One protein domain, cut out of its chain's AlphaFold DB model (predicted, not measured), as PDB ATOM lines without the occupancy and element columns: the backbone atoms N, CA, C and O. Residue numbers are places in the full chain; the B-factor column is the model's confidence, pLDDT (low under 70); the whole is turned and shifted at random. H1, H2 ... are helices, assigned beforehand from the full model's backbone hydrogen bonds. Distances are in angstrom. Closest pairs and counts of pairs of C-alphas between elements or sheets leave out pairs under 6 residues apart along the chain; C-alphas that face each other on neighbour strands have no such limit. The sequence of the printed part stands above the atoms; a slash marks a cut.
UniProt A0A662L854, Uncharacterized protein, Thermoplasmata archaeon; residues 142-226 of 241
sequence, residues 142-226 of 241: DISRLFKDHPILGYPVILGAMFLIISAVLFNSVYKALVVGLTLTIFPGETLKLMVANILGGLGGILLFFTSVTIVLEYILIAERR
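Overview. This is residues 142 to 226 of the 241 residues of an uncharacterized protein of Thermoplasmata archaeon (UniProt A0A662L854). A long helix, H4, runs nearly the whole length of a rod, and a second long helix, H2, packs side by side with part of it, running the opposite way. The short helix H3 packs steeply across both near one end of the pair, and the short H1 sits crosswise by H2's first residues, only just touching H4. The printed part has 85 residues with four named helices, in the order H1, H2, H3, H4, and no named strand; the class is all helix. It is loose, with a radius of gyration of the C-alphas of 15.3 A and spans of 53 by 19 by 16 A.

Arrangement. The hub is H4, residues 192 to 226, which touches three helices. H2, residues 151 to 171, touches it at a shallow tilt of 29 degrees, opposite ways; their closest C-alphas, Gly 160 and Gly 204, are 3.8 A apart. H3, residues 174 to 183, touches H4 at residues 197 to 206 alone, at a steep tilt of 60 degrees, the same way, with the closest C-alphas, Gly 181 and Gly 205, 3.8 A apart. H3 touches H2 at residues 164 to 171 alone, at a steep tilt of 55 degrees, opposite ways; the closest C-alphas, Ala 168 and Val 174, are 4.6 A apart. H1, residues 142 to 149, only just touches H4, with 3 pairs of C-alphas within 8 A, about perpendicular at 75 degrees; the closest C-alphas are Ile 143 and Ile 215, 7.5 A. H1 and H3 are apart. Every O i to N i+4 pair is within hydrogen-bond range in H1, H3 and H4, and 14 of 17 are in H2.

Along the chain. H4 is 50.9 A long, from C-alpha 192 at (-13.817, 55.187, 89.225) to C-alpha 226 at (-61.251, 37.256, 84.733). H2 is 30.8 A, H3 14.1 A and H1 10.2 A, beginning at C-alpha 142 at (-53.626, 41.409, 93.252).

Size, cuts and confidence. The C-alphas farthest apart, Glu 190 and Arg 226, are 53.4 A apart. The printed part has no cut and no long link. Mean pLDDT of the printed part is 85.1; residue 189 is under 70.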
ATOM      1  N   ASP A 142     -54.066  42.019  94.510       73.94
ATOM      2  CA  ASP A 142     -53.626  41.409  93.252       73.94
ATOM      3  C   ASP A 142     -52.112  41.533  93.056       73.94
ATOM      4  O   ASP A 142     -51.455  40.539  92.758       73.94
ATOM      5  N   ILE A 143     -51.529  42.709  93.314       74.25
ATOM      6  CA  ILE A 143     -50.068  42.898  93.258       74.25
ATOM      7  C   ILE A 143     -49.368  42.013  94.296       74.25
ATOM      8  O   ILE A 143     -48.395  41.332  93.980       74.25
ATOM      9  N   SER A 144     -49.863  41.982  95.537       76.00
ATOM     10  CA  SER A 144     -49.284  41.143  96.592       76.00
ATOM     11  C   SER A 144     -49.350  39.658  96.239       76.00
ATOM     12  O   SER A 144     -48.373  38.935  96.440       76.00
ATOM     13  N   ARG A 145     -50.477  39.209  95.681       77.31
ATOM     14  CA  ARG A 145     -50.658  37.835  95.218       77.31
ATOM     15  C   ARG A 145     -49.713  37.507  94.068       77.31
ATOM     16  O   ARG A 145     -49.100  36.453  94.090       77.31
ATOM     17  N   LEU A 146     -49.502  38.437  93.145       77.94
ATOM     18  CA  LEU A 146     -48.580  38.286  92.022       77.94
ATOM     19  C   LEU A 146     -47.126  38.096  92.487       77.94
ATOM     20  O   LEU A 146     -46.441  37.202  91.997       77.94
ATOM     21  N   PHE A 147     -46.669  38.838  93.502       77.25
ATOM     22  CA  PHE A 147     -45.356  38.594  94.122       77.25
ATOM     23  C   PHE A 147     -45.283  37.269  94.894       77.25
ATOM     24  O   PHE A 147     -44.211  36.671  94.978       77.25
ATOM     25  N   LYS A 148     -46.400  36.813  95.472       78.56
ATOM     26  CA  LYS A 148     -46.477  35.533  96.188       78.56
ATOM     27  C   LYS A 148     -46.445  34.340  95.230       78.56
ATOM     28  O   LYS A 148     -45.739  33.372  95.497       78.56
ATOM     29  N   ASP A 149     -47.193  34.426  94.136       77.06
ATOM     30  CA  ASP A 149     -47.336  33.371  93.133       77.06
ATOM     31  C   ASP A 149     -46.096  33.316  92.218       77.06
ATOM     32  O   ASP A 149     -45.665  32.240  91.801       77.06
ATOM     33  N   HIS A 150     -45.453  34.465  91.984       79.69
ATOM     34  CA  HIS A 150     -44.219  34.587  91.214       79.69
ATOM     35  C   HIS A 150     -43.117  35.274  92.037       79.69
ATOM     36  O   HIS A 150     -42.756  36.423  91.759       79.69
ATOM     37  N   PRO A 151     -42.493  34.565  93.003       76.38
ATOM     38  CA  PRO A 151     -41.398  35.118  93.808       76.38
ATOM     39  C   PRO A 151     -40.212  35.576  92.947       76.38
ATOM     40  O   PRO A 151     -39.431  36.435  93.361       76.38
ATOM     41  N   ILE A 152     -40.115  35.066  91.713       78.31
ATOM     42  CA  ILE A 152     -39.098  35.461  90.743       78.31
ATOM     43  C   ILE A 152     -39.161  36.948  90.364       78.31
ATOM     44  O   ILE A 152     -38.126  37.520  90.040       78.31
ATOM     45  N   LEU A 153     -40.334  37.586  90.465       79.00
ATOM     46  CA  LEU A 153     -40.512  39.025  90.240       79.00
ATOM     47  C   LEU A 153     -40.028  39.869  91.427       79.00
ATOM     48  O   LEU A 153     -39.689  41.036  91.254       79.00
ATOM     49  N   GLY A 154     -39.929  39.287  92.626       81.94
ATOM     50  CA  GLY A 154     -39.386  39.961  93.807       81.94
ATOM     51  C   GLY A 154     -37.881  40.208  93.713       81.94
ATOM     52  O   GLY A 154     -37.404  41.279  94.090       81.94
ATOM     53  N   TYR A 155     -37.127  39.255  93.159       85.44
ATOM     54  CA  TYR A 155     -35.673  39.370  93.016       85.44
ATOM     55  C   TYR A 155     -35.208  40.598  92.220       85.44
ATOM     56  O   TYR A 155     -34.372  41.328  92.751       85.44
ATOM     57  N   PRO A 156     -35.712  40.890  91.003       87.62
ATOM     58  CA  PRO A 156     -35.282  42.067  90.252       87.62
ATOM     59  C   PRO A 156     -35.685  43.379  90.935       87.62
ATOM     60  O   PRO A 156     -34.925  44.341  90.853       87.62
ATOM     61  N   VAL A 157     -36.803  43.421  91.676       87.75
ATOM     62  CA  VAL A 157     -37.174  44.603  92.476       87.75
ATOM     63  C   VAL A 157     -36.177  44.842  93.602       87.75
ATOM     64  O   VAL A 157     -35.661  45.949  93.749       87.75
ATOM     65  N   ILE A 158     -35.868  43.801  94.379       89.88
ATOM     66  CA  ILE A 158     -34.915  43.890  95.491       89.88
ATOM     67  C   ILE A 158     -33.525  44.253  94.964       89.88
ATOM     68  O   ILE A 158     -32.884  45.164  95.486       89.88
ATOM     69  N   LEU A 159     -33.067  43.577  93.909       91.44
ATOM     70  CA  LEU A 159     -31.752  43.808  93.318       91.44
ATOM     71  C   LEU A 159     -31.649  45.214  92.712       91.44
ATOM     72  O   LEU A 159     -30.649  45.900  92.917       91.44
ATOM     73  N   GLY A 160     -32.703  45.674  92.034       91.06
ATOM     74  CA  GLY A 160     -32.766  47.018  91.473       91.06
ATOM     75  C   GLY A 160     -32.733  48.109  92.543       91.06
ATOM     76  O   GLY A 160     -31.946  49.053  92.441       91.06
ATOM     77  N   ALA A 161     -33.504  47.944  93.623       92.19
ATOM     78  CA  ALA A 161     -33.473  48.847  94.772       92.19
ATOM     79  C   ALA A 161     -32.093  48.859  95.450       92.19
ATOM     80  O   ALA A 161     -31.560  49.930  95.744       92.19
ATOM     81  N   MET A 162     -31.476  47.689  95.635       93.88
ATOM     82  CA  MET A 162     -30.124  47.573  96.186       93.88
ATOM     83  C   MET A 162     -29.091  48.309  95.328       93.88
ATOM     84  O   MET A 162     -28.277  49.062  95.862       93.88
ATOM     85  N   PHE A 163     -29.139  48.160  94.003       93.19
ATOM     86  CA  PHE A 163     -28.232  48.873  93.102       93.19
ATOM     87  C   PHE A 163     -28.427  50.393  93.140       93.19
ATOM     88  O   PHE A 163     -27.435  51.125  93.154       93.19
ATOM     89  N   LEU A 164     -29.669  50.881  93.249       90.69
ATOM     90  CA  LEU A 164     -29.941  52.311  93.429       90.69
ATOM     91  C   LEU A 164     -29.444  52.842  94.779       90.69
ATOM     92  O   LEU A 164     -28.884  53.935  94.823       90.69
ATOM     93  N   ILE A 165     -29.595  52.079  95.867       92.31
ATOM     94  CA  ILE A 165     -29.076  52.457  97.191       92.31
ATOM     95  C   ILE A 165     -27.550  52.569  97.145       92.31
ATOM     96  O   ILE A 165     -26.991  53.578  97.578       92.31
ATOM     97  N   ILE A 166     -26.871  51.572  96.570       91.25
ATOM     98  CA  ILE A 166     -25.410  51.596  96.424       91.25
ATOM     99  C   ILE A 166     -24.991  52.786  95.548       91.25
ATOM    100  O   ILE A 166     -24.081  53.530  95.914       91.25
ATOM    101  N   SER A 167     -25.692  53.029  94.439       89.12
ATOM    102  CA  SER A 167     -25.460  54.190  93.572       89.12
ATOM    103  C   SER A 167     -25.624  55.519  94.327       89.12
ATOM    104  O   SER A 167     -24.763  56.394  94.226       89.12
ATOM    105  N   ALA A 168     -26.660  55.659  95.160       90.75
ATOM    106  CA  ALA A 168     -26.918  56.863  95.954       90.75
ATOM    107  C   ALA A 168     -25.802  57.151  96.964       90.75
ATOM    108  O   ALA A 168     -25.364  58.298  97.088       90.75
ATOM    109  N   VAL A 169     -25.301  56.111  97.637       91.62
ATOM    110  CA  VAL A 169     -24.154  56.209  98.550       91.62
ATOM    111  C   VAL A 169     -22.891  56.615  97.785       91.62
ATOM    112  O   VAL A 169     -22.130  57.475  98.237       91.62
ATOM    113  N   LEU A 170     -22.672  56.059  96.589       88.56
ATOM    114  CA  LEU A 170     -21.498  56.388  95.782       88.56
ATOM    115  C   LEU A 170     -21.539  57.829  95.242       88.56
ATOM    116  O   LEU A 170     -20.519  58.523  95.302       88.56
ATOM    117  N   PHE A 171     -22.704  58.312  94.804       85.62
ATOM    118  CA  PHE A 171     -22.914  59.709  94.405       85.62
ATOM    119  C   PHE A 171     -22.964  60.695  95.575       85.62
ATOM    120  O   PHE A 171     -22.918  61.906  95.342       85.62
ATOM    121  N   ASN A 172     -23.084  60.191  96.808       88.56
ATOM    122  CA  ASN A 172     -23.446  60.966  97.994       88.56
ATOM    123  C   ASN A 172     -24.725  61.800  97.774       88.56
ATOM    124  O   ASN A 172     -24.838  62.943  98.210       88.56
ATOM    125  N   SER A 173     -25.658  61.261  96.985       86.62
ATOM    126  CA  SER A 173     -26.880  61.949  96.578       86.62
ATOM    127  C   SER A 173     -27.908  60.952  96.060       86.62
ATOM    128  O   SER A 173     -27.715  60.318  95.022       86.62
ATOM    129  N   VAL A 174     -29.043  60.878  96.755       87.94
ATOM    130  CA  VAL A 174     -30.216  60.105  96.320       87.94
ATOM    131  C   VAL A 174     -30.770  60.655  95.005       87.94
ATOM    132  O   VAL A 174     -31.127  59.890  94.117       87.94
ATOM    133  N   TYR A 175     -30.771  61.983  94.846       88.31
ATOM    134  CA  TYR A 175     -31.242  62.643  93.629       88.31
ATOM    135  C   TYR A 175     -30.462  62.187  92.392       88.31
ATOM    136  O   TYR A 175     -31.070  61.787  91.404       88.31
ATOM    137  N   LYS A 176     -29.123  62.174  92.453       85.06
ATOM    138  CA  LYS A 176     -28.301  61.736  91.315       85.06
ATOM    139  C   LYS A 176     -28.563  60.275  90.958       85.06
ATOM    140  O   LYS A 176     -28.753  59.980  89.787       85.06
ATOM    141  N   ALA A 177     -28.642  59.383  91.945       85.62
ATOM    142  CA  ALA A 177     -28.934  57.971  91.696       85.62
ATOM    143  C   ALA A 177     -30.318  57.749  91.068       85.62
ATOM    144  O   ALA A 177     -30.441  56.945  90.148       85.62
ATOM    145  N   LEU A 178     -31.337  58.491  91.515       85.62
ATOM    146  CA  LEU A 178     -32.669  58.450  90.908       85.62
ATOM    147  C   LEU A 178     -32.657  58.968  89.472       85.62
ATOM    148  O   LEU A 178     -33.264  58.340  88.613       85.62
ATOM    149  N   VAL A 179     -31.955  60.072  89.200       87.00
ATOM    150  CA  VAL A 179     -31.814  60.598  87.837       87.00
ATOM    151  C   VAL A 179     -31.149  59.548  86.949       87.00
ATOM    152  O   VAL A 179     -31.765  59.138  85.979       87.00
ATOM    153  N   VAL A 180     -29.984  59.005  87.324       88.12
ATOM    154  CA  VAL A 180     -29.326  57.932  86.550       88.12
ATOM    155  C   VAL A 180     -30.252  56.730  86.340       88.12
ATOM    156  O   VAL A 180     -30.330  56.211  85.231       88.12
ATOM    157  N   GLY A 181     -30.962  56.287  87.378       84.94
ATOM    158  CA  GLY A 181     -31.863  55.141  87.277       84.94
ATOM    159  C   GLY A 181     -33.072  55.381  86.372       84.94
ATOM    160  O   GLY A 181     -33.483  54.482  85.647       84.94
ATOM    161  N   LEU A 182     -33.639  56.587  86.381       83.88
ATOM    162  CA  LEU A 182     -34.837  56.913  85.602       83.88
ATOM    163  C   LEU A 182     -34.524  57.304  84.158       83.88
ATOM    164  O   LEU A 182     -35.300  56.993  83.260       83.88
ATOM    165  N   THR A 183     -33.421  58.015  83.929       82.94
ATOM    166  CA  THR A 183     -33.102  58.611  82.622       82.94
ATOM    167  C   THR A 183     -31.941  57.924  81.916       82.94
ATOM    168  O   THR A 183     -31.643  58.275  80.776       82.94
ATOM    169  N   LEU A 184     -31.256  56.982  82.579       78.19
ATOM    170  CA  LEU A 184     -30.020  56.352  82.101       78.19
ATOM    171  C   LEU A 184     -28.929  57.371  81.730       78.19
ATOM    172  O   LEU A 184     -27.998  57.063  80.986       78.19
ATOM    173  N   THR A 185     -29.023  58.600  82.251       79.62
ATOM    174  CA  THR A 185     -28.036  59.649  81.991       79.62
ATOM    175  C   THR A 185     -26.784  59.417  82.813       79.62
ATOM    176  O   THR A 185     -26.864  59.048  83.982       79.62
ATOM    177  N   ILE A 186     -25.629  59.720  82.231       77.69
ATOM    178  CA  ILE A 186     -24.336  59.614  82.899       77.69
ATOM    179  C   ILE A 186     -23.982  60.976  83.496       77.69
ATOM    180  O   ILE A 186     -23.924  61.974  82.777       77.69
ATOM    181  N   PHE A 187     -23.701  61.026  84.800       77.75
ATOM    182  CA  PHE A 187     -23.100  62.225  85.388       77.75
ATOM    183  C   PHE A 187     -21.602  62.284  85.054       77.75
ATOM    184  O   PHE A 187     -20.902  61.291  85.285       77.75
ATOM    185  N   PRO A 188     -21.098  63.424  84.545       70.00
ATOM    186  CA  PRO A 188     -19.706  63.557  84.138       70.00
ATOM    187  C   PRO A 188     -18.761  63.514  85.347       70.00
ATOM    188  O   PRO A 188     -18.997  64.164  86.367       70.00
ATOM    189  N   GLY A 189     -17.677  62.749  85.218       69.50
ATOM    190  CA  GLY A 189     -16.596  62.674  86.199       69.50
ATOM    191  C   GLY A 189     -15.636  61.516  85.923       69.50
ATOM    192  O   GLY A 189     -16.059  60.433  85.532       69.50
ATOM    193  N   GLU A 190     -14.341  61.738  86.147       70.50
ATOM    194  CA  GLU A 190     -13.270  60.779  85.814       70.50
ATOM    195  C   GLU A 190     -12.983  59.760  86.928       70.50
ATOM    196  O   GLU A 190     -12.186  58.840  86.763       70.50
ATOM    197  N   THR A 191     -13.627  59.900  88.091       82.94
ATOM    198  CA  THR A 191     -13.363  58.994  89.212       82.94
ATOM    199  C   THR A 191     -14.045  57.644  89.004       82.94
ATOM    200  O   THR A 191     -15.237  57.566  88.698       82.94
ATOM    201  N   LEU A 192     -13.308  56.562  89.274       82.44
ATOM    202  CA  LEU A 192     -13.817  55.187  89.225       82.44
ATOM    203  C   LEU A 192     -15.090  55.012  90.075       82.44
ATOM    204  O   LEU A 192     -16.019  54.311  89.683       82.44
ATOM    205  N   LYS A 193     -15.175  55.737  91.199       85.69
ATOM    206  CA  LYS A 193     -16.361  55.800  92.062       85.69
ATOM    207  C   LYS A 193     -17.617  56.261  91.308       85.69
ATOM    208  O   LYS A 193     -18.667  55.640  91.454       85.69
ATOM    209  N   LEU A 194     -17.521  57.328  90.509       83.50
ATOM    210  CA  LEU A 194     -18.650  57.872  89.742       83.50
ATOM    211  C   LEU A 194     -19.034  56.962  88.570       83.50
ATOM    212  O   LEU A 194     -20.220  56.795  88.298       83.50
ATOM    213  N   MET A 195     -18.060  56.329  87.912       85.88
ATOM    214  CA  MET A 195     -18.335  55.366  86.839       85.88
ATOM    215  C   MET A 195     -19.128  54.160  87.355       85.88
ATOM    216  O   MET A 195     -20.167  53.819  86.792       85.88
ATOM    217  N   VAL A 196     -18.696  53.567  88.473       87.31
ATOM    218  CA  VAL A 196     -19.410  52.449  89.113       87.31
ATOM    219  C   VAL A 196     -20.799  52.886  89.591       87.31
ATOM    220  O   VAL A 196     -21.766  52.149  89.405       87.31
ATOM    221  N   ALA A 197     -20.930  54.098  90.139       86.06
ATOM    222  CA  ALA A 197     -22.221  54.646  90.555       86.06
ATOM    223  C   ALA A 197     -23.205  54.795  89.386       86.06
ATOM    224  O   ALA A 197     -24.377  54.443  89.537       86.06
ATOM    225  N   ASN A 198     -22.735  55.272  88.228       86.62
ATOM    226  CA  ASN A 198     -23.540  55.391  87.012       86.62
ATOM    227  C   ASN A 198     -24.003  54.009  86.510       86.62
ATOM    228  O   ASN A 198     -25.183  53.829  86.223       86.62
ATOM    229  N   ILE A 199     -23.105  53.016  86.458       88.56
ATOM    230  CA  ILE A 199     -23.436  51.654  85.995       88.56
ATOM    231  C   ILE A 199     -24.463  50.994  86.921       88.56
ATOM    232  O   ILE A 199     -25.481  50.491  86.451       88.56
ATOM    233  N   LEU A 200     -24.224  51.021  88.237       89.38
ATOM    234  CA  LEU A 200     -25.151  50.444  89.213       89.38
ATOM    235  C   LEU A 200     -26.495  51.176  89.205       89.38
ATOM    236  O   LEU A 200     -27.539  50.533  89.226       89.38
ATOM    237  N   GLY A 201     -26.477  52.508  89.109       86.62
ATOM    238  CA  GLY A 201     -27.693  53.310  88.992       86.62
ATOM    239  C   GLY A 201     -28.516  52.924  87.764       86.62
ATOM    240  O   GLY A 201     -29.711  52.663  87.884       86.62
ATOM    241  N   GLY A 202     -27.864  52.803  86.603       88.69
ATOM    242  CA  GLY A 202     -28.508  52.423  85.347       88.69
ATOM    243  C   GLY A 202     -29.061  50.998  85.369       88.69
ATOM    244  O   GLY A 202     -30.222  50.791  85.027       88.69
ATOM    245  N   LEU A 203     -28.281  50.018  85.840       90.00
ATOM    246  CA  LEU A 203     -28.748  48.633  85.992       90.00
ATOM    247  C   LEU A 203     -29.923  48.532  86.969       90.00
ATOM    248  O   LEU A 203     -30.897  47.833  86.692       90.00
ATOM    249  N   GLY A 204     -29.856  49.250  88.095       89.56
ATOM    250  CA  GLY A 204     -30.941  49.291  89.071       89.56
ATOM    251  C   GLY A 204     -32.222  49.892  88.496       89.56
ATOM    252  O   GLY A 204     -33.305  49.336  88.676       89.56
ATOM    253  N   GLY A 205     -32.081  50.980  87.738       89.50
ATOM    254  CA  GLY A 205     -33.162  51.618  86.997       89.50
ATOM    255  C   GLY A 205     -33.827  50.701  85.973       89.50
ATOM    256  O   GLY A 205     -35.045  50.536  85.999       89.50
ATOM    257  N   ILE A 206     -33.029  50.041  85.124       91.31
ATOM    258  CA  ILE A 206     -33.504  49.083  84.112       91.31
ATOM    259  C   ILE A 206     -34.316  47.962  84.768       91.31
ATOM    260  O   ILE A 206     -35.431  47.675  84.331       91.31
ATOM    261  N   LEU A 207     -33.791  47.350  85.833       89.75
ATOM    262  CA  LEU A 207     -34.465  46.252  86.530       89.75
ATOM    263  C   LEU A 207     -35.830  46.676  87.085       89.75
ATOM    264  O   LEU A 207     -36.820  45.967  86.890       89.75
ATOM    265  N   LEU A 208     -35.904  47.838  87.736       89.50
ATOM    266  CA  LEU A 208     -37.160  48.353  88.282       89.50
ATOM    267  C   LEU A 208     -38.144  48.753  87.182       89.50
ATOM    268  O   LEU A 208     -39.334  48.458  87.298       89.50
ATOM    269  N   PHE A 209     -37.658  49.363  86.101       88.62
ATOM    270  CA  PHE A 209     -38.493  49.766  84.977       88.62
ATOM    271  C   PHE A 209     -39.167  48.555  84.326       88.62
ATOM    272  O   PHE A 209     -40.394  48.482  84.307       88.62
ATOM    273  N   PHE A 210     -38.396  47.559  83.880       87.69
ATOM    274  CA  PHE A 210     -38.976  46.375  83.240       87.69
ATOM    275  C   PHE A 210     -39.897  45.606  84.183       87.69
ATOM    276  O   PHE A 210     -40.982  45.210  83.768       87.69
ATOM    277  N   THR A 211     -39.534  45.475  85.463       87.94
ATOM    278  CA  THR A 211     -40.404  44.790  86.429       87.94
ATOM    279  C   THR A 211     -41.719  45.539  86.645       87.94
ATOM    280  O   THR A 211     -42.774  44.912  86.722       87.94
ATOM    281  N   SER A 212     -41.699  46.875  86.685       86.56
ATOM    282  CA  SER A 212     -42.931  47.666  86.799       86.56
ATOM    283  C   SER A 212     -43.826  47.531  85.563       86.56
ATOM    284  O   SER A 212     -45.030  47.329  85.715       86.56
ATOM    285  N   VAL A 213     -43.250  47.542  84.354       87.69
ATOM    286  CA  VAL A 213     -43.985  47.274  83.106       87.69
ATOM    287  C   VAL A 213     -44.595  45.871  83.124       87.69
ATOM    288  O   VAL A 213     -45.774  45.721  82.810       87.69
ATOM    289  N   THR A 214     -43.841  44.852  83.546       87.31
ATOM    290  CA  THR A 214     -44.346  43.477  83.664       87.31
ATOM    291  C   THR A 214     -45.518  43.384  84.637       87.31
ATOM    292  O   THR A 214     -46.522  42.771  84.297       87.31
ATOM    293  N   ILE A 215     -45.444  44.025  85.808       85.94
ATOM    294  CA  ILE A 215     -46.547  44.028  86.783       85.94
ATOM    295  C   ILE A 215     -47.806  44.668  86.189       85.94
ATOM    296  O   ILE A 215     -48.906  44.156  86.389       85.94
ATOM    297  N   VAL A 216     -47.660  45.773  85.450       85.44
ATOM    298  CA  VAL A 216     -48.795  46.439  84.793       85.44
ATOM    299  C   VAL A 216     -49.412  45.546  83.717       85.44
ATOM    300  O   VAL A 216     -50.632  45.403  83.683       85.44
ATOM    301  N   LEU A 217     -48.591  44.925  82.864       86.31
ATOM    302  CA  LEU A 217     -49.070  44.011  81.824       86.31
ATOM    303  C   LEU A 217     -49.781  42.798  82.423       86.31
ATOM    304  O   LEU A 217     -50.888  42.471  82.007       86.31
ATOM    305  N   GLU A 218     -49.185  42.173  83.432       84.75
ATOM    306  CA  GLU A 218     -49.763  41.012  84.104       84.75
ATOM    307  C   GLU A 218     -51.090  41.373  84.786       84.75
ATOM    308  O   GLU A 218     -52.065  40.634  84.683       84.75
ATOM    309  N   TYR A 219     -51.177  42.551  85.410       83.38
ATOM    310  CA  TYR A 219     -52.434  43.049  85.968       83.38
ATOM    311  C   TYR A 219     -53.526  43.203  84.896       83.38
ATOM    312  O   TYR A 219     -54.666  42.795  85.126       83.38
ATOM    313  N   ILE A 220     -53.191  43.757  83.723       85.12
ATOM    314  CA  ILE A 220     -54.133  43.891  82.600       85.12
ATOM    315  C   ILE A 220     -54.583  42.509  82.111       85.12
ATOM    316  O   ILE A 220     -55.782  42.280  81.973       85.12
ATOM    317  N   LEU A 221     -53.651  41.571  81.924       87.12
ATOM    318  CA  LEU A 221     -53.952  40.210  81.473       87.12
ATOM    319  C   LEU A 221     -54.810  39.434  82.480       87.12
ATOM    320  O   LEU A 221     -55.709  38.693  82.087       87.12
ATOM    321  N   ILE A 222     -54.564  39.603  83.782       86.12
ATOM    322  CA  ILE A 222     -55.389  39.000  84.835       86.12
ATOM    323  C   ILE A 222     -56.805  39.577  84.792       86.12
ATOM    324  O   ILE A 222     -57.773  38.819  84.888       86.12
ATOM    325  N   ALA A 223     -56.939  40.898  84.653       84.38
ATOM    326  CA  ALA A 223     -58.240  41.546  84.543       84.38
ATOM    327  C   ALA A 223     -59.006  41.051  83.307       84.38
ATOM    328  O   ALA A 223     -60.178  40.694  83.421       84.38
ATOM    329  N   GLU A 224     -58.334  40.949  82.160       87.62
ATOM    330  CA  GLU A 224     -58.912  40.427  80.922       87.62
ATOM    331  C   GLU A 224     -59.337  38.965  81.076       87.62
ATOM    332  O   GLU A 224     -60.491  38.642  80.820       87.62
ATOM    333  N   ARG A 225     -58.468  38.095  81.611       88.38
ATOM    334  CA  ARG A 225     -58.782  36.675  81.836       88.38
ATOM    335  C   ARG A 225     -59.991  36.487  82.750       88.38
ATOM    336  O   ARG A 225     -60.836  35.640  82.478       88.38
ATOM    337  N   ARG A 226     -60.086  37.265  83.831       89.06
ATOM    338  CA  ARG A 226     -61.251  37.256  84.733       89.06
ATOM    339  C   ARG A 226     -62.525  37.676  84.004       89.06
ATOM    340  O   ARG A 226     -63.579  37.083  84.218       89.06
TER     341      ARG A 226